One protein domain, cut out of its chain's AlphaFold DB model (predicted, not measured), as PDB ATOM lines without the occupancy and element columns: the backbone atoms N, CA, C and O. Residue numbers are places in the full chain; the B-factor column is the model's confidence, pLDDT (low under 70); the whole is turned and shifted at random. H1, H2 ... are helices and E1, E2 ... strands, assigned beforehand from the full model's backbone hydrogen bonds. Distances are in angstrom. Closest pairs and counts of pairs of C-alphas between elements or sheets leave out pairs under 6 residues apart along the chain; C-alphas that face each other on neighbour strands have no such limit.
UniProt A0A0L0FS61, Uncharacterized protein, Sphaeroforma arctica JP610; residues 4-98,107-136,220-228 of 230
ATOM      1  N   TRP A   4      50.585  48.618  33.073       71.88
ATOM      2  CA  TRP A   4      50.029  47.629  33.981       71.88
ATOM      3  C   TRP A   4      48.508  47.721  33.924       71.88
ATOM      4  O   TRP A   4      47.923  48.803  34.039       71.88
ATOM      5  N   GLN A   5      47.864  46.578  33.699       77.38
ATOM      6  CA  GLN A   5      46.415  46.485  33.649       77.38
ATOM      7  C   GLN A   5      45.946  45.409  34.622       77.38
ATOM      8  O   GLN A   5      46.258  44.227  34.487       77.38
ATOM      9  N   ILE A   6      45.152  45.820  35.602       79.31
ATOM     10  CA  ILE A   6      44.531  44.909  36.554       79.31
ATOM     11  C   ILE A   6      43.143  44.579  36.016       79.31
ATOM     12  O   ILE A   6      42.306  45.470  35.854       79.31
ATOM     13  N   ARG A   7      42.884  43.307  35.702       80.56
ATOM     14  CA  ARG A   7      41.561  42.848  35.275       80.56
ATOM     15  C   ARG A   7      40.828  42.237  36.459       80.56
ATOM     16  O   ARG A   7      41.276  41.266  37.062       80.56
ATOM     17  N   LEU A   8      39.673  42.801  36.770       80.25
ATOM     18  CA  LEU A   8      38.790  42.309  37.813       80.25
ATOM     19  C   LEU A   8      37.839  41.291  37.186       80.25
ATOM     20  O   LEU A   8      37.255  41.546  36.130       80.25
ATOM     21  N   ASN A   9      37.693  40.125  37.810       78.75
ATOM     22  CA  ASN A   9      36.712  39.135  37.390       78.75
ATOM     23  C   ASN A   9      35.846  38.710  38.579       78.75
ATOM     24  O   ASN A   9      36.338  38.349  39.654       78.75
ATOM     25  N   THR A  10      34.533  38.748  38.391       70.00
ATOM     26  CA  THR A  10      33.573  38.280  39.384       70.00
ATOM     27  C   THR A  10      33.159  36.862  39.010       70.00
ATOM     28  O   THR A  10      32.601  36.612  37.947       70.00
ATOM     29  N   SER A  11      33.433  35.892  39.888       65.50
ATOM     30  CA  SER A  11      32.988  34.503  39.675       65.50
ATOM     31  C   SER A  11      31.473  34.325  39.873       65.50
ATOM     32  O   SER A  11      30.919  33.270  39.573       65.50
ATOM     33  N   VAL A  12      30.798  35.362  40.381       65.81
ATOM     34  CA  VAL A  12      29.388  35.349  40.766       65.81
ATOM     35  C   VAL A  12      28.565  36.138  39.750       65.81
ATOM     36  O   VAL A  12      28.744  37.346  39.583       65.81
ATOM     37  N   SER A  13      27.619  35.460  39.099       64.44
ATOM     38  CA  SER A  13      26.643  36.101  38.217       64.44
ATOM     39  C   SER A  13      25.730  37.043  39.005       64.44
ATOM     40  O   SER A  13      25.197  36.650  40.042       64.44
ATOM     41  N   GLY A  14      25.493  38.249  38.487       68.12
ATOM     42  CA  GLY A  14      24.608  39.239  39.114       68.12
ATOM     43  C   GLY A  14      25.319  40.286  39.974       68.12
ATOM     44  O   GLY A  14      24.653  41.207  40.435       68.12
ATOM     45  N   VAL A  15      26.644  40.192  40.132       73.19
ATOM     46  CA  VAL A  15      27.464  41.246  40.743       73.19
ATOM     47  C   VAL A  15      27.949  42.210  39.660       73.19
ATOM     48  O   VAL A  15      28.667  41.799  38.746       73.19
ATOM     49  N   SER A  16      27.578  43.487  39.758       78.88
ATOM     50  CA  SER A  16      28.093  44.551  38.884       78.88
ATOM     51  C   SER A  16      29.068  45.449  39.637       78.88
ATOM     52  O   SER A  16      28.694  46.015  40.664       78.88
ATOM     53  N   LEU A  17      30.288  45.615  39.115       83.19
ATOM     54  CA  LEU A  17      31.272  46.553  39.662       83.19
ATOM     55  C   LEU A  17      31.106  47.926  39.001       83.19
ATOM     56  O   LEU A  17      31.215  48.041  37.774       83.19
ATOM     57  N   TYR A  18      30.870  48.965  39.799       84.62
ATOM     58  CA  TYR A  18      30.673  50.333  39.304       84.62
ATOM     59  C   TYR A  18      31.946  51.160  39.327       84.62
ATOM     60  O   TYR A  18      32.135  52.016  38.463       84.62
ATOM     61  N   ASN A  19      32.805  50.895  40.304       87.38
ATOM     62  CA  ASN A  19      34.062  51.587  40.484       87.38
ATOM     63  C   ASN A  19      35.087  50.632  41.094       87.38
ATOM     64  O   ASN A  19      34.723  49.703  41.817       87.38
ATOM     65  N   ALA A  20      36.355  50.859  40.787       85.50
ATOM     66  CA  ALA A  20      37.447  50.184  41.451       85.50
ATOM     67  C   ALA A  20      38.702  51.054  41.400       85.50
ATOM     68  O   ALA A  20      38.991  51.667  40.373       85.50
ATOM     69  N   GLU A  21      39.446  51.082  42.495       87.06
ATOM     70  CA  GLU A  21      40.671  51.863  42.631       87.06
ATOM     71  C   GLU A  21      41.736  51.042  43.351       87.06
ATOM     72  O   GLU A  21      41.443  50.285  44.273       87.06
ATOM     73  N   VAL A  22      42.984  51.172  42.922       86.88
ATOM     74  CA  VAL A  22      44.131  50.707  43.694       86.88
ATOM     75  C   VAL A  22      44.352  51.723  44.804       86.88
ATOM     76  O   VAL A  22      44.431  52.922  44.530       86.88
ATOM     77  N   THR A  23      44.408  51.258  46.048       86.75
ATOM     78  CA  THR A  23      44.645  52.113  47.221       86.75
ATOM     79  C   THR A  23      46.062  51.980  47.747       86.75
ATOM     80  O   THR A  23      46.603  52.922  48.310       86.75
ATOM     81  N   TYR A  24      46.687  50.829  47.524       84.81
ATOM     82  CA  TYR A  24      48.043  50.558  47.969       84.81
ATOM     83  C   TYR A  24      48.767  49.729  46.916       84.81
ATOM     84  O   TYR A  24      48.177  48.810  46.339       84.81
ATOM     85  N   ALA A  25      50.027  50.053  46.660       83.06
ATOM     86  CA  ALA A  25      50.894  49.277  45.795       83.06
ATOM     87  C   ALA A  25      52.275  49.176  46.438       83.06
ATOM     88  O   ALA A  25      52.957  50.177  46.626       83.06
ATOM     89  N   ASP A  26      52.677  47.954  46.752       82.56
ATOM     90  CA  ASP A  26      54.001  47.634  47.259       82.56
ATOM     91  C   ASP A  26      54.813  46.926  46.178       82.56
ATOM     92  O   ASP A  26      54.276  46.202  45.336       82.56
ATOM     93  N   ARG A  27      56.117  47.161  46.182       80.94
ATOM     94  CA  ARG A  27      57.041  46.656  45.175       80.94
ATOM     95  C   ARG A  27      58.111  45.835  45.868       80.94
ATOM     96  O   ARG A  27      58.898  46.365  46.645       80.94
ATOM     97  N   THR A  28      58.228  44.578  45.469       79.25
ATOM     98  CA  THR A  28      59.349  43.717  45.834       79.25
ATOM     99  C   THR A  28      60.210  43.444  44.606       79.25
ATOM    100  O   THR A  28      59.734  43.373  43.473       79.25
ATOM    101  N   THR A  29      61.515  43.332  44.805       78.69
ATOM    102  CA  THR A  29      62.454  42.984  43.737       78.69
ATOM    103  C   THR A  29      63.630  42.218  44.319       78.69
ATOM    104  O   THR A  29      63.831  42.190  45.531       78.69
ATOM    105  N   ASP A  30      64.364  41.539  43.450       76.62
ATOM    106  CA  ASP A  30      65.512  40.706  43.774       76.62
ATOM    107  C   ASP A  30      66.836  41.494  43.876       76.62
ATOM    108  O   ASP A  30      67.870  40.910  44.219       76.62
ATOM    109  N   GLY A  31      66.818  42.799  43.575       73.94
ATOM    110  CA  GLY A  31      67.930  43.742  43.755       73.94
ATOM    111  C   GLY A  31      67.970  44.411  45.139       73.94
ATOM    112  O   GLY A  31      66.979  44.420  45.868       73.94
ATOM    113  N   ASP A  32      69.117  44.999  45.502       78.69
ATOM    114  CA  ASP A  32      69.229  45.846  46.701       78.69
ATOM    115  C   ASP A  32      68.553  47.199  46.441       78.69
ATOM    116  O   ASP A  32      69.031  48.010  45.646       78.69
ATOM    117  N   CYS A  33      67.412  47.412  47.094       76.50
ATOM    118  CA  CYS A  33      66.589  48.609  46.954       76.50
ATOM    119  C   CYS A  33      66.476  49.432  48.232       76.50
ATOM    120  O   CYS A  33      65.506  50.172  48.349       76.50
ATOM    121  N   SER A  34      67.439  49.342  49.147       76.19
ATOM    122  CA  SER A  34      67.431  49.991  50.474       76.19
ATOM    123  C   SER A  34      67.217  51.525  50.512       76.19
ATOM    124  O   SER A  34      67.176  52.116  51.588       76.19
ATOM    125  N   GLY A  35      67.092  52.198  49.360       70.62
ATOM    126  CA  GLY A  35      66.705  53.613  49.236       70.62
ATOM    127  C   GLY A  35      65.340  53.861  48.577       70.62
ATOM    128  O   GLY A  35      64.977  55.011  48.343       70.62
ATOM    129  N   PHE A  36      64.594  52.808  48.239       70.38
ATOM    130  CA  PHE A  36      63.346  52.866  47.467       70.38
ATOM    131  C   PHE A  36      62.213  52.058  48.118       70.38
ATOM    132  O   PHE A  36      61.247  51.685  47.452       70.38
ATOM    133  N   ASP A  37      62.328  51.787  49.412       65.31
ATOM    134  CA  ASP A  37      61.432  50.946  50.211       65.31
ATOM    135  C   ASP A  37      59.982  51.459  50.198       65.31
ATOM    136  O   ASP A  37      59.038  50.698  50.370       65.31
ATOM    137  N   THR A  38      59.803  52.764  49.980       65.88
ATOM    138  CA  THR A  38      58.507  53.458  49.982       65.88
ATOM    139  C   THR A  38      58.002  53.815  48.584       65.88
ATOM    140  O   THR A  38      57.060  54.596  48.443       65.88
ATOM    141  N   TYR A  39      58.625  53.289  47.528       67.00
ATOM    142  CA  TYR A  39      58.225  53.610  46.163       67.00
ATOM    143  C   TYR A  39      56.801  53.083  45.859       67.00
ATOM    144  O   TYR A  39      56.528  51.897  46.019       67.00
ATOM    145  N   LEU A  40      55.915  53.974  45.383       72.38
ATOM    146  CA  LEU A  40      54.446  53.844  45.225       72.38
ATOM    147  C   LEU A  40      53.649  53.885  46.540       72.38
ATOM    148  O   LEU A  40      52.824  54.783  46.685       72.38
ATOM    149  N   GLY A  41      53.894  52.967  47.480       77.81
ATOM    150  CA  GLY A  41      53.269  52.950  48.811       77.81
ATOM    151  C   GLY A  41      51.740  53.125  48.808       77.81
ATOM    152  O   GLY A  41      51.010  52.444  48.084       77.81
ATOM    153  N   ASP A  42      51.244  54.035  49.652       78.44
ATOM    154  CA  ASP A  42      49.841  54.458  49.628       78.44
ATOM    155  C   ASP A  42      49.575  55.300  48.376       78.44
ATOM    156  O   ASP A  42      50.019  56.443  48.279       78.44
ATOM    157  N   VAL A  43      48.815  54.734  47.434       80.88
ATOM    158  CA  VAL A  43      48.475  55.365  46.153       80.88
ATOM    159  C   VAL A  43      47.095  56.042  46.173       80.88
ATOM    160  O   VAL A  43      46.697  56.652  45.183       80.88
ATOM    161  N   SER A  44      46.384  56.010  47.307       75.19
ATOM    162  CA  SER A  44      45.024  56.555  47.458       75.19
ATOM    163  C   SER A  44      44.958  58.075  47.691       75.19
ATOM    164  O   SER A  44      43.883  58.676  47.611       75.19
ATOM    165  N   GLY A  45      46.099  58.713  47.970       69.12
ATOM    166  CA  GLY A  45      46.203  60.136  48.290       69.12
ATOM    167  C   GLY A  45      46.133  61.096  47.084       69.12
ATOM    168  O   GLY A  45      46.525  60.739  45.973       69.12
ATOM    169  N   PRO A  46      45.691  62.353  47.298       62.69
ATOM    170  CA  PRO A  46      45.629  63.387  46.257       62.69
ATOM    171  C   PRO A  46      47.008  63.865  45.780       62.69
ATOM    172  O   PRO A  46      47.109  64.455  44.707       62.69
ATOM    173  N   ASP A  47      48.050  63.613  46.573       62.06
ATOM    174  CA  ASP A  47      49.429  64.009  46.282       62.06
ATOM    175  C   ASP A  47      50.167  62.970  45.421       62.06
ATOM    176  O   ASP A  47      51.321  63.171  45.034       62.06
ATOM    177  N   ASN A  48      49.502  61.861  45.086       65.50
ATOM    178  CA  ASN A  48      50.107  60.797  44.308       65.50
ATOM    179  C   ASN A  48      50.103  61.117  42.816       65.50
ATOM    180  O   ASN A  48      49.107  61.524  42.219       65.50
ATOM    181  N   THR A  49      51.249  60.877  42.189       67.38
ATOM    182  CA  THR A  49      51.495  61.131  40.764       67.38
ATOM    183  C   THR A  49      50.961  60.024  39.854       67.38
ATOM    184  O   THR A  49      51.018  60.142  38.627       67.38
ATOM    185  N   ILE A  50      50.436  58.942  40.431       76.44
ATOM    186  CA  ILE A  50      49.974  57.772  39.691       76.44
ATOM    187  C   ILE A  50      48.546  58.021  39.224       76.44
ATOM    188  O   ILE A  50      47.602  58.099  40.007       76.44
ATOM    189  N   THR A  51      48.382  58.115  37.909       83.00
ATOM    190  CA  THR A  51      47.053  58.154  37.301       83.00
ATOM    191  C   THR A  51      46.498  56.735  37.215       83.00
ATOM    192  O   THR A  51      47.191  55.816  36.789       83.00
ATOM    193  N   GLN A  52      45.243  56.544  37.613       88.50
ATOM    194  CA  GLN A  52      44.529  55.282  37.438       88.50
ATOM    195  C   GLN A  52      43.163  55.533  36.808       88.50
ATOM    196  O   GLN A  52      42.497  56.522  37.110       88.50
ATOM    197  N   VAL A  53      42.754  54.650  35.897       89.69
ATOM    198  CA  VAL A  53      41.477  54.760  35.180       89.69
ATOM    199  C   VAL A  53      40.754  53.424  35.216       89.69
ATOM    200  O   VAL A  53      41.247  52.424  34.686       89.69
ATOM    201  N   TYR A  54      39.557  53.412  35.800       90.12
ATOM    202  CA  TYR A  54      38.683  52.246  35.800       90.12
ATOM    203  C   TYR A  54      37.737  52.250  34.594       90.12
ATOM    204  O   TYR A  54      37.025  53.219  34.335       90.12
ATOM    205  N   ASN A  55      37.705  51.135  33.861       89.19
ATOM    206  CA  ASN A  55      36.752  50.897  32.783       89.19
ATOM    207  C   ASN A  55      35.688  49.880  33.238       89.19
ATOM    208  O   ASN A  55      35.970  48.677  33.233       89.19
ATOM    209  N   PRO A  56      34.450  50.314  33.546       85.94
ATOM    210  CA  PRO A  56      33.392  49.422  34.022       85.94
ATOM    211  C   PRO A  56      32.887  48.441  32.957       85.94
ATOM    212  O   PRO A  56      32.349  47.392  33.294       85.94
ATOM    213  N   LYS A  57      33.051  48.733  31.660       84.75
ATOM    214  CA  LYS A  57      32.639  47.797  30.598       84.75
ATOM    215  C   LYS A  57      33.625  46.643  30.461       84.75
ATOM    216  O   LYS A  57      33.215  45.504  30.268       84.75
ATOM    217  N   ALA A  58      34.917  46.951  30.551       84.31
ATOM    218  CA  ALA A  58      35.984  45.961  30.453       84.31
ATOM    219  C   ALA A  58      36.313  45.294  31.799       84.31
ATOM    220  O   ALA A  58      36.979  44.260  31.796       84.31
ATOM    221  N   GLN A  59      35.839  45.865  32.915       84.81
ATOM    222  CA  GLN A  59      36.152  45.437  34.282       84.81
ATOM    223  C   GLN A  59      37.667  45.477  34.533       84.81
ATOM    224  O   GLN A  59      38.277  44.527  35.018       84.81
ATOM    225  N   THR A  60      38.305  46.576  34.121       86.38
ATOM    226  CA  THR A  60      39.766  46.721  34.173       86.38
ATOM    227  C   THR A  60      40.173  48.061  34.753       86.38
ATOM    228  O   THR A  60      39.661  49.092  34.313       86.38
ATOM    229  N   ILE A  61      41.151  48.045  35.652       86.31
ATOM    230  CA  ILE A  61      41.875  49.227  36.111       86.31
ATOM    231  C   ILE A  61      43.147  49.338  35.272       86.31
ATOM    232  O   ILE A  61      43.919  48.383  35.166       86.31
ATOM    233  N   SER A  62      43.345  50.491  34.645       86.94
ATOM    234  CA  SER A  62      44.570  50.811  33.909       86.94
ATOM    235  C   SER A  62      45.411  51.755  34.750       86.94
ATOM    236  O   SER A  62      44.924  52.817  35.135       86.94
ATOM    237  N   MET A  63      46.656  51.367  35.018       84.94
ATOM    238  CA  MET A  63      47.589  52.125  35.845       84.94
ATOM    239  C   MET A  63      48.931  52.222  35.100       84.94
ATOM    240  O   MET A  63      49.731  51.283  35.135       84.94
ATOM    241  N   PRO A  64      49.174  53.297  34.328       80.44
ATOM    242  CA  PRO A  64      50.455  53.505  33.667       80.44
ATOM    243  C   PRO A  64      51.548  53.770  34.707       80.44
ATOM    244  O   PRO A  64      51.622  54.850  35.286       80.44
ATOM    245  N   ILE A  65      52.418  52.782  34.913       77.25
ATOM    246  CA  ILE A  65      53.601  52.901  35.770       77.25
ATOM    247  C   ILE A  65      54.826  52.816  34.880       77.25
ATOM    248  O   ILE A  65      55.080  51.800  34.230       77.25
ATOM    249  N   GLN A  66      55.606  53.890  34.852       74.31
ATOM    250  CA  GLN A  66      56.890  53.876  34.176       74.31
ATOM    251  C   GLN A  66      57.891  53.113  35.039       74.31
ATOM    252  O   GLN A  66      58.335  53.657  36.033       74.31
ATOM    253  N   ILE A  67      58.268  51.894  34.650       74.06
ATOM    254  CA  ILE A  67      59.389  51.192  35.282       74.06
ATOM    255  C   ILE A  67      60.697  51.729  34.695       74.06
ATOM    256  O   ILE A  67      60.906  51.661  33.483       74.06
ATOM    257  N   THR A  68      61.547  52.285  35.554       75.75
ATOM    258  CA  THR A  68      62.927  52.689  35.237       75.75
ATOM    259  C   THR A  68      63.930  51.664  35.772       75.75
ATOM    260  O   THR A  68      63.572  50.809  36.588       75.75
ATOM    261  N   ALA A  69      65.194  51.742  35.346       75.81
ATOM    262  CA  ALA A  69      66.236  50.846  35.845       75.81
ATOM    263  C   ALA A  69      66.486  51.073  37.345       75.81
ATOM    264  O   ALA A  69      66.614  50.105  38.095       75.81
ATOM    265  N   HIS A  70      66.420  52.331  37.802       73.62
ATOM    266  CA  HIS A  70      66.423  52.674  39.233       73.62
ATOM    267  C   HIS A  70      65.268  52.021  39.999       73.62
ATOM    268  O   HIS A  70      65.462  51.484  41.086       73.62
ATOM    269  N   MET A  71      64.064  51.988  39.420       73.56
ATOM    270  CA  MET A  71      62.919  51.308  40.035       73.56
ATOM    271  C   MET A  71      63.007  49.785  40.014       73.56
ATOM    272  O   MET A  71      62.332  49.131  40.802       73.56
ATOM    273  N   ALA A  72      63.766  49.194  39.107       76.12
ATOM    274  CA  ALA A  72      64.028  47.764  39.165       76.12
ATOM    275  C   ALA A  72      65.245  47.439  40.038       76.12
ATOM    276  O   ALA A  72      65.544  46.265  40.206       76.12
ATOM    277  N   CYS A  73      65.958  48.454  40.552       78.94
ATOM    278  CA  CYS A  73      67.264  48.316  41.198       78.94
ATOM    279  C   CYS A  73      68.218  47.459  40.352       78.94
ATOM    280  O   CYS A  73      68.903  46.559  40.845       78.94
ATOM    281  N   ALA A  74      68.193  47.708  39.039       76.19
ATOM    282  CA  ALA A  74      68.992  46.991  38.061       76.19
ATOM    283  C   ALA A  74      70.476  47.282  38.285       76.19
ATOM    284  O   ALA A  74      70.906  48.434  38.248       76.19
ATOM    285  N   THR A  75      71.260  46.229  38.508       73.06
ATOM    286  CA  THR A  75      72.719  46.313  38.602       73.06
ATOM    287  C   THR A  75      73.353  45.761  37.330       73.06
ATOM    288  O   THR A  75      72.804  44.870  36.683       73.06
ATOM    289  N   SER A  76      74.529  46.279  36.963       70.38
ATOM    290  CA  SER A  76      75.301  45.814  35.797       70.38
ATOM    291  C   SER A  76      75.697  44.341  35.875       70.38
ATOM    292  O   SER A  76      76.000  43.723  34.858       70.38
ATOM    293  N   ASP A  77      75.700  43.790  37.086       70.88
ATOM    294  CA  ASP A  77      76.243  42.471  37.383       70.88
ATOM    295  C   ASP A  77      75.204  41.358  37.158       70.88
ATOM    296  O   ASP A  77      75.519  40.174  37.287       70.88
ATOM    297  N   ARG A  78      73.957  41.721  36.811       64.31
ATOM    298  CA  ARG A  78      72.855  40.787  36.554       64.31
ATOM    299  C   ARG A  78      72.244  40.992  35.171       64.31
ATOM    300  O   ARG A  78      72.099  42.101  34.674       64.31
ATOM    301  N   THR A  79      71.854  39.882  34.545       64.25
ATOM    302  CA  THR A  79      71.274  39.839  33.187       64.25
ATOM    303  C   THR A  79      69.765  40.106  33.148       64.25
ATOM    304  O   THR A  79      69.151  40.091  32.077       64.25
ATOM    305  N   GLY A  80      69.154  40.365  34.302       67.44
ATOM    306  CA  GLY A  80      67.753  40.734  34.440       67.44
ATOM    307  C   GLY A  80      67.380  40.877  35.908       67.44
ATOM    308  O   GLY A  80      67.997  40.240  36.758       67.44
ATOM    309  N   ASN A  81      66.358  41.692  36.158       70.12
ATOM    310  CA  ASN A  81      65.752  41.843  37.473       70.12
ATOM    311  C   ASN A  81      64.270  41.498  37.387       70.12
ATOM    312  O   ASN A  81      63.606  41.744  36.370       70.12
ATOM    313  N   ILE A  82      63.756  40.940  38.473       76.19
ATOM    314  CA  ILE A  82      62.339  40.657  38.630       76.19
ATOM    315  C   ILE A  82      61.758  41.752  39.507       76.19
ATOM    316  O   ILE A  82      62.226  42.004  40.618       76.19
ATOM    317  N   VAL A  83      60.724  42.413  38.995       75.25
ATOM    318  CA  VAL A  83      59.920  43.345  39.779       75.25
ATOM    319  C   VAL A  83      58.569  42.692  40.000       75.25
ATOM    320  O   VAL A  83      57.823  42.443  39.049       75.25
ATOM    321  N   ALA A  84      58.273  42.403  41.260       78.94
ATOM    322  CA  ALA A  84      56.961  41.987  41.706       78.94
ATOM    323  C   ALA A  84      56.227  43.199  42.279       78.94
ATOM    324  O   ALA A  84      56.766  43.961  43.084       78.94
ATOM    325  N   MET A  85      54.985  43.389  41.848       78.69
ATOM    326  CA  MET A  85      54.097  44.374  42.454       78.69
ATOM    327  C   MET A  85      52.958  43.675  43.173       78.69
ATOM    328  O   MET A  85      52.288  42.823  42.594       78.69
ATOM    329  N   ASN A  86      52.713  44.121  44.399       80.12
ATOM    330  CA  ASN A  86      51.614  43.715  45.252       80.12
ATOM    331  C   ASN A  86      50.636  44.879  45.346       80.12
ATOM    332  O   ASN A  86      50.979  45.937  45.856       80.12
ATOM    333  N   SER A  87      49.421  44.714  44.831       81.88
ATOM    334  CA  SER A  87      48.419  45.789  44.824       81.88
ATOM    335  C   SER A  87      47.218  45.443  45.690       81.88
ATOM    336  O   SER A  87      46.716  44.326  45.615       81.88
ATOM    337  N   THR A  88      46.714  46.422  46.436       83.94
ATOM    338  CA  THR A  88      45.435  46.362  47.148       83.94
ATOM    339  C   THR A  88      44.398  47.149  46.361       83.94
ATOM    340  O   THR A  88      44.590  48.332  46.076       83.94
ATOM    341  N   VAL A  89      43.291  46.495  46.011       83.81
ATOM    342  CA  VAL A  89      42.228  47.085  45.188       83.81
ATOM    343  C   VAL A  89      40.953  47.244  46.001       83.81
ATOM    344  O   VAL A  89      40.405  46.269  46.504       83.81
ATOM    345  N   LEU A  90      40.438  48.465  46.071       84.12
ATOM    346  CA  LEU A  90      39.113  48.773  46.578       84.12
ATOM    347  C   LEU A  90      38.088  48.675  45.446       84.12
ATOM    348  O   LEU A  90      38.307  49.207  44.360       84.12
ATOM    349  N   VAL A  91      36.961  48.004  45.688       83.44
ATOM    350  CA  VAL A  91      35.946  47.746  44.660       83.44
ATOM    351  C   VAL A  91      34.562  48.124  45.177       83.44
ATOM    352  O   VAL A  91      34.115  47.612  46.198       83.44
ATOM    353  N   ASP A  92      33.848  48.961  44.428       83.38
ATOM    354  CA  ASP A  92      32.449  49.289  44.691       83.38
ATOM    355  C   ASP A  92      31.548  48.410  43.809       83.38
ATOM    356  O   ASP A  92      31.597  48.486  42.572       83.38
ATOM    357  N   TYR A  93      30.697  47.585  44.427       81.06
ATOM    358  CA  TYR A  93      29.823  46.651  43.714       81.06
ATOM    359  C   TYR A  93      28.370  46.665  44.201       81.06
ATOM    360  O   TYR A  93      28.044  47.146  45.282       81.06
ATOM    361  N   ASP A  94      27.479  46.123  43.374       78.81
ATOM    362  CA  ASP A  94      26.096  45.795  43.729       78.81
ATOM    363  C   ASP A  94      25.859  44.326  43.419       78.81
ATOM    364  O   ASP A  94      26.085  43.865  42.300       78.81
ATOM    365  N   ASP A  95      25.460  43.595  44.450       74.56
ATOM    366  CA  ASP A  95      25.163  42.167  44.427       74.56
ATOM    367  C   ASP A  95      23.685  41.885  44.102       74.56
ATOM    368  O   ASP A  95      23.224  40.744  44.170       74.56
ATOM    369  N   GLY A  96      22.910  42.924  43.780       66.56
ATOM    370  CA  GLY A  96      21.488  42.838  43.480       66.56
ATOM    371  C   GLY A  96      20.614  42.531  44.698       66.56
ATOM    372  O   GLY A  96      19.387  42.471  44.554       66.56
ATOM    373  N   SER A  97      21.188  42.378  45.896       65.19
ATOM    374  CA  SER A  97      20.448  42.040  47.119       65.19
ATOM    375  C   SER A  97      19.460  43.145  47.514       65.19
ATOM    376  O   SER A  97      18.352  42.871  47.991       65.19
ATOM    377  N   ALA A  98      19.796  44.404  47.210       55.84
ATOM    378  CA  ALA A  98      18.961  45.567  47.486       55.84
ATOM    379  C   ALA A  98      17.709  45.657  46.589       55.84
ATOM    380  O   ALA A  98      16.710  46.251  46.999       55.84
ATOM    381  N   VAL A 107      21.332  52.134  48.725       51.97
ATOM    382  CA  VAL A 107      22.567  52.103  49.506       51.97
ATOM    383  C   VAL A 107      23.445  51.073  48.814       51.97
ATOM    384  O   VAL A 107      23.218  49.875  48.956       51.97
ATOM    385  N   GLY A 108      24.369  51.540  47.972       55.41
ATOM    386  CA  GLY A 108      25.417  50.675  47.439       55.41
ATOM    387  C   GLY A 108      26.209  50.104  48.610       55.41
ATOM    388  O   GLY A 108      26.612  50.851  49.504       55.41
ATOM    389  N   VAL A 109      26.376  48.787  48.647       58.16
ATOM    390  CA  VAL A 109      27.240  48.152  49.639       58.16
ATOM    391  C   VAL A 109      28.675  48.425  49.199       58.16
ATOM    392  O   VAL A 109      29.117  47.941  48.163       58.16
ATOM    393  N   ARG A 110      29.392  49.253  49.962       50.81
ATOM    394  CA  ARG A 110      30.826  49.476  49.769       50.81
ATOM    395  C   ARG A 110      31.572  48.484  50.644       50.81
ATOM    396  O   ARG A 110      31.770  48.736  51.830       50.81
ATOM    397  N   GLU A 111      31.932  47.342  50.078       55.25
ATOM    398  CA  GLU A 111      32.826  46.397  50.739       55.25
ATOM    399  C   GLU A 111      34.249  46.613  50.233       55.25
ATOM    400  O   GLU A 111      34.580  46.342  49.081       55.25
ATOM    401  N   ALA A 112      35.102  47.110  51.126       48.69
ATOM    402  CA  ALA A 112      36.530  47.123  50.900       48.69
ATOM    403  C   ALA A 112      37.061  45.706  51.087       48.69
ATOM    404  O   ALA A 112      36.959  45.149  52.181       48.69
ATOM    405  N   ARG A 113      37.619  45.115  50.032       53.41
ATOM    406  CA  ARG A 113      38.288  43.826  50.148       53.41
ATOM    407  C   ARG A 113      39.708  43.939  49.647       53.41
ATOM    408  O   ARG A 113      39.936  44.165  48.469       53.41
ATOM    409  N   GLU A 114      40.646  43.720  50.550       47.94
ATOM    410  CA  GLU A 114      42.047  43.603  50.192       47.94
ATOM    411  C   GLU A 114      42.234  42.284  49.447       47.94
ATOM    412  O   GLU A 114      41.927  41.204  49.964       47.94
ATOM    413  N   LEU A 115      42.672  42.372  48.195       54.19
ATOM    414  CA  LEU A 115      43.055  41.203  47.429       54.19
ATOM    415  C   LEU A 115      44.528  41.317  47.077       54.19
ATOM    416  O   LEU A 115      44.918  42.242  46.378       54.19
ATOM    417  N   TYR A 116      45.312  40.362  47.560       52.69
ATOM    418  CA  TYR A 116      46.728  40.265  47.258       52.69
ATOM    419  C   TYR A 116      46.909  39.709  45.845       52.69
ATOM    420  O   TYR A 116      46.455  38.603  45.543       52.69
ATOM    421  N   VAL A 117      47.547  40.488  44.977       55.28
ATOM    422  CA  VAL A 117      47.891  40.074  43.614       55.28
ATOM    423  C   VAL A 117      49.385  40.271  43.452       55.28
ATOM    424  O   VAL A 117      49.828  41.413  43.419       55.28
ATOM    425  N   GLN A 118      50.126  39.167  43.381       52.97
ATOM    426  CA  GLN A 118      51.559  39.156  43.114       52.97
ATOM    427  C   GLN A 118      51.762  38.751  41.657       52.97
ATOM    428  O   GLN A 118      51.394  37.643  41.271       52.97
ATOM    429  N   GLU A 119      52.322  39.651  40.857       63.00
ATOM    430  CA  GLU A 119      52.702  39.368  39.473       63.00
ATOM    431  C   GLU A 119      54.179  39.708  39.292       63.00
ATOM    432  O   GLU A 119      54.599  40.841  39.541       63.00
ATOM    433  N   GLU A 120      54.965  38.728  38.862       58.12
ATOM    434  CA  GLU A 120      56.385  38.896  38.573       58.12
ATOM    435  C   GLU A 120      56.561  39.341  37.124       58.12
ATOM    436  O   GLU A 120      56.220  38.620  36.187       58.12
ATOM    437  N   THR A 121      57.116  40.536  36.922       59.03
ATOM    438  CA  THR A 121      57.501  40.995  35.586       59.03
ATOM    439  C   THR A 121      59.019  41.048  35.506       59.03
ATOM    440  O   THR A 121      59.663  41.857  36.175       59.03
ATOM    441  N   GLY A 122      59.603  40.168  34.695       58.12
ATOM    442  CA  GLY A 122      61.030  40.206  34.394       58.12
ATOM    443  C   GLY A 122      61.328  41.327  33.405       58.12
ATOM    444  O   GLY A 122      60.791  41.327  32.295       58.12
ATOM    445  N   VAL A 123      62.195  42.265  33.783       63.94
ATOM    446  CA  VAL A 123      62.687  43.308  32.877       63.94
ATOM    447  C   VAL A 123      64.165  43.060  32.614       63.94
ATOM    448  O   VAL A 123      64.960  42.869  33.536       63.94
ATOM    449  N   ARG A 124      64.539  43.029  31.334       67.44
ATOM    450  CA  ARG A 124      65.939  42.943  30.913       67.44
ATOM    451  C   ARG A 124      66.417  44.335  30.545       67.44
ATOM    452  O   ARG A 124      65.842  44.955  29.658       67.44
ATOM    453  N   TYR A 125      67.470  44.783  31.216       67.94
ATOM    454  CA  TYR A 125      68.145  46.038  30.913       67.94
ATOM    455  C   TYR A 125      69.441  45.740  30.172       67.94
ATOM    456  O   TYR A 125      70.175  44.819  30.538       67.94
ATOM    457  N   THR A 126      69.724  46.501  29.121       71.56
ATOM    458  CA  THR A 126      71.037  46.472  28.476       71.56
ATOM    459  C   THR A 126      71.991  47.436  29.183       71.56
ATOM    460  O   THR A 126      71.567  48.360  29.876       71.56
ATOM    461  N   ALA A 127      73.302  47.263  28.985       68.50
ATOM    462  CA  ALA A 127      74.299  48.175  29.553       68.50
ATOM    463  C   ALA A 127      74.103  49.635  29.090       68.50
ATOM    464  O   ALA A 127      74.421  50.562  29.829       68.50
ATOM    465  N   ALA A 128      73.539  49.842  27.893       69.25
ATOM    466  CA  ALA A 128      73.191  51.166  27.386       69.25
ATOM    467  C   ALA A 128      72.018  51.798  28.160       69.25
ATOM    468  O   ALA A 128      72.059  52.988  28.463       69.25
ATOM    469  N   ASP A 129      71.011  51.005  28.543       64.75
ATOM    470  CA  ASP A 129      69.853  51.486  29.312       64.75
ATOM    471  C   ASP A 129      70.257  51.929  30.725       64.75
ATOM    472  O   ASP A 129      69.753  52.929  31.237       64.75
ATOM    473  N   LEU A 130      71.225  51.228  31.327       66.75
ATOM    474  CA  LEU A 130      71.802  51.594  32.623       66.75
ATOM    475  C   LEU A 130      72.567  52.926  32.560       66.75
ATOM    476  O   LEU A 130      72.520  53.701  33.510       66.75
ATOM    477  N   GLN A 131      73.238  53.226  31.442       66.62
ATOM    478  CA  GLN A 131      73.963  54.491  31.260       66.62
ATOM    479  C   GLN A 131      73.023  55.684  31.036       66.62
ATOM    480  O   GLN A 131      73.304  56.783  31.513       66.62
ATOM    481  N   LEU A 132      71.890  55.480  30.354       61.00
ATOM    482  CA  LEU A 132      70.875  56.523  30.175       61.00
ATOM    483  C   LEU A 132      70.209  56.913  31.501       61.00
ATOM    484  O   LEU A 132      69.983  58.100  31.730       61.00
ATOM    485  N   ASP A 133      69.949  55.956  32.394       58.12
ATOM    486  CA  ASP A 133      69.319  56.218  33.701       58.12
ATOM    487  C   ASP A 133      70.320  56.757  34.750       58.12
ATOM    488  O   ASP A 133      69.931  57.335  35.766       58.12
ATOM    489  N   GLN A 134      71.629  56.611  34.498       52.34
ATOM    490  CA  GLN A 134      72.701  57.240  35.278       52.34
ATOM    491  C   GLN A 134      72.955  58.699  34.906       52.34
ATOM    492  O   GLN A 134      73.665  59.378  35.646       52.34
ATOM    493  N   THR A 135      72.377  59.215  33.814       44.00
ATOM    494  CA  THR A 135      72.276  60.669  33.685       44.00
ATOM    495  C   THR A 135      71.282  61.125  34.744       44.00
ATOM    496  O   THR A 135      70.096  60.803  34.638       44.00
ATOM    497  N   PRO A 136      71.716  61.831  35.805       43.22
ATOM    498  CA  PRO A 136      70.755  62.400  36.714       43.22
ATOM    499  C   PRO A 136      69.917  63.332  35.845       43.22
ATOM    500  O   PRO A 136      70.408  64.341  35.335       43.22
ATOM    501  N   PHE A 220      35.833  36.869  44.883       49.81
ATOM    502  CA  PHE A 220      36.387  37.723  43.832       49.81
ATOM    503  C   PHE A 220      37.727  37.140  43.380       49.81
ATOM    504  O   PHE A 220      38.510  36.699  44.219       49.81
ATOM    505  N   SER A 221      37.985  37.118  42.072       50.41
ATOM    506  CA  SER A 221      39.298  36.764  41.531       50.41
ATOM    507  C   SER A 221      39.812  37.936  40.712       50.41
ATOM    508  O   SER A 221      39.147  38.382  39.778       50.41
ATOM    509  N   VAL A 222      40.996  38.429  41.038       52.31
ATOM    510  CA  VAL A 222      41.671  39.436  40.222       52.31
ATOM    511  C   VAL A 222      42.742  38.731  39.413       52.31
ATOM    512  O   VAL A 222      43.449  37.865  39.920       52.31
ATOM    513  N   THR A 223      42.829  39.076  38.137       56.00
ATOM    514  CA  THR A 223      43.886  38.604  37.251       56.00
ATOM    515  C   THR A 223      44.639  39.822  36.760       56.00
ATOM    516  O   THR A 223      44.066  40.692  36.098       56.00
ATOM    517  N   LEU A 224      45.922  39.903  37.084       48.31
ATOM    518  CA  LEU A 224      46.774  40.946  36.545       48.31
ATOM    519  C   LEU A 224      47.189  40.558  35.124       48.31
ATOM    520  O   LEU A 224      47.422  39.391  34.826       48.31
ATOM    521  N   LYS A 225      47.207  41.529  34.212       53.47
ATOM    522  CA  LYS A 225      47.807  41.360  32.890       53.47
ATOM    523  C   LYS A 225      48.799  42.486  32.678       53.47
ATOM    524  O   LYS A 225      48.417  43.649  32.542       53.47
ATOM    525  N   THR A 226      50.074  42.140  32.623       49.19
ATOM    526  CA  THR A 226      51.120  43.069  32.213       49.19
ATOM    527  C   THR A 226      51.252  43.018  30.692       49.19
ATOM    528  O   THR A 226      51.439  41.965  30.090       49.19
ATOM    529  N   ASN A 227      51.122  44.173  30.039       45.47
ATOM    530  CA  ASN A 227      51.573  44.342  28.660       45.47
ATOM    531  C   ASN A 227      52.895  45.103  28.732       45.47
ATOM    532  O   ASN A 227      52.966  46.309  28.478       45.47
ATOM    533  N   ALA A 228      53.945  44.399  29.153       38.62
ATOM    534  CA  ALA A 228      55.300  44.918  29.087       38.62
ATOM    535  C   ALA A 228      55.749  44.873  27.622       38.62
ATOM    536  O   ALA A 228      56.239  43.861  27.129       38.62
TER     537      ALA A 228
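What this domain is: This is residues 4 to 98, 107 to 136 and 220 to 228 of the 230 residues of an uncharacterized protein of Sphaeroforma arctica JP610 (UniProt A0A0L0FS61). Two twisted antiparallel sheets stand partly face to face as a long, narrow, loose sandwich, the four-stranded sheet E3-E4-E1-E7 against the longer sheet E2-E5-E6. The small helix H1 lies beyond both sheets at one end. The printed part has 134 residues, in order E1 E2 E3 E4 E5 E6 H1 E7, mostly strand, with under half in named elements. It is only just loose, close to compact, with a radius of gyration of the C-alphas of 17.2 A, and spans 58 by 28 by 21 A, a rod.

How they stand to each other: In the first sheet, inner strand E1, residues 4 to 10, is antiparallel to edge strand E7, residues 220 to 227 (N 7 to O 223, 2.9 A), and to E4, residues 60 to 65 (N 6 to O 61, 2.9 A). E4 forms a hairpin with edge strand E3, residues 53 to 55 (N 53 to O 62, 2.9 A). In the second, inner strand E5, residues 81 to 94, is antiparallel to E2, residues 16 to 29 (N 90 to O 21, 2.7 A), and to E6, residues 117 to 123 (N 121 to O 83, 2.9 A). Between sheets, the closest C-alphas of E6 and E7 are Glu 119 and Leu 224, 6.8 A; those of E2 and E3 are Ala 20 and Tyr 54, 6.1 A. H1, residues 127 to 133, is on neither sheet; every O i to N i+4 pair in it is within hydrogen-bond range.

Where its parts are: E1 begins at C-alpha 4 (50.029, 47.629, 33.981). E5 is 40.3 A long; E2, 34.7 A, bends by 71 degrees at residue 19. E7 ends at C-alpha 227 (51.573, 44.342, 28.660).

The domain as a whole: Residues 99 to 106 and 137 to 219 are not printed, with C-alpha gaps of 7.7 A and 42.9 A. The links E2 to E3 and E4 to E5 are long. Mean pLDDT of the printed part is 70.8; 56 residues are under 70, among them 107 to 125 and 220 to 228.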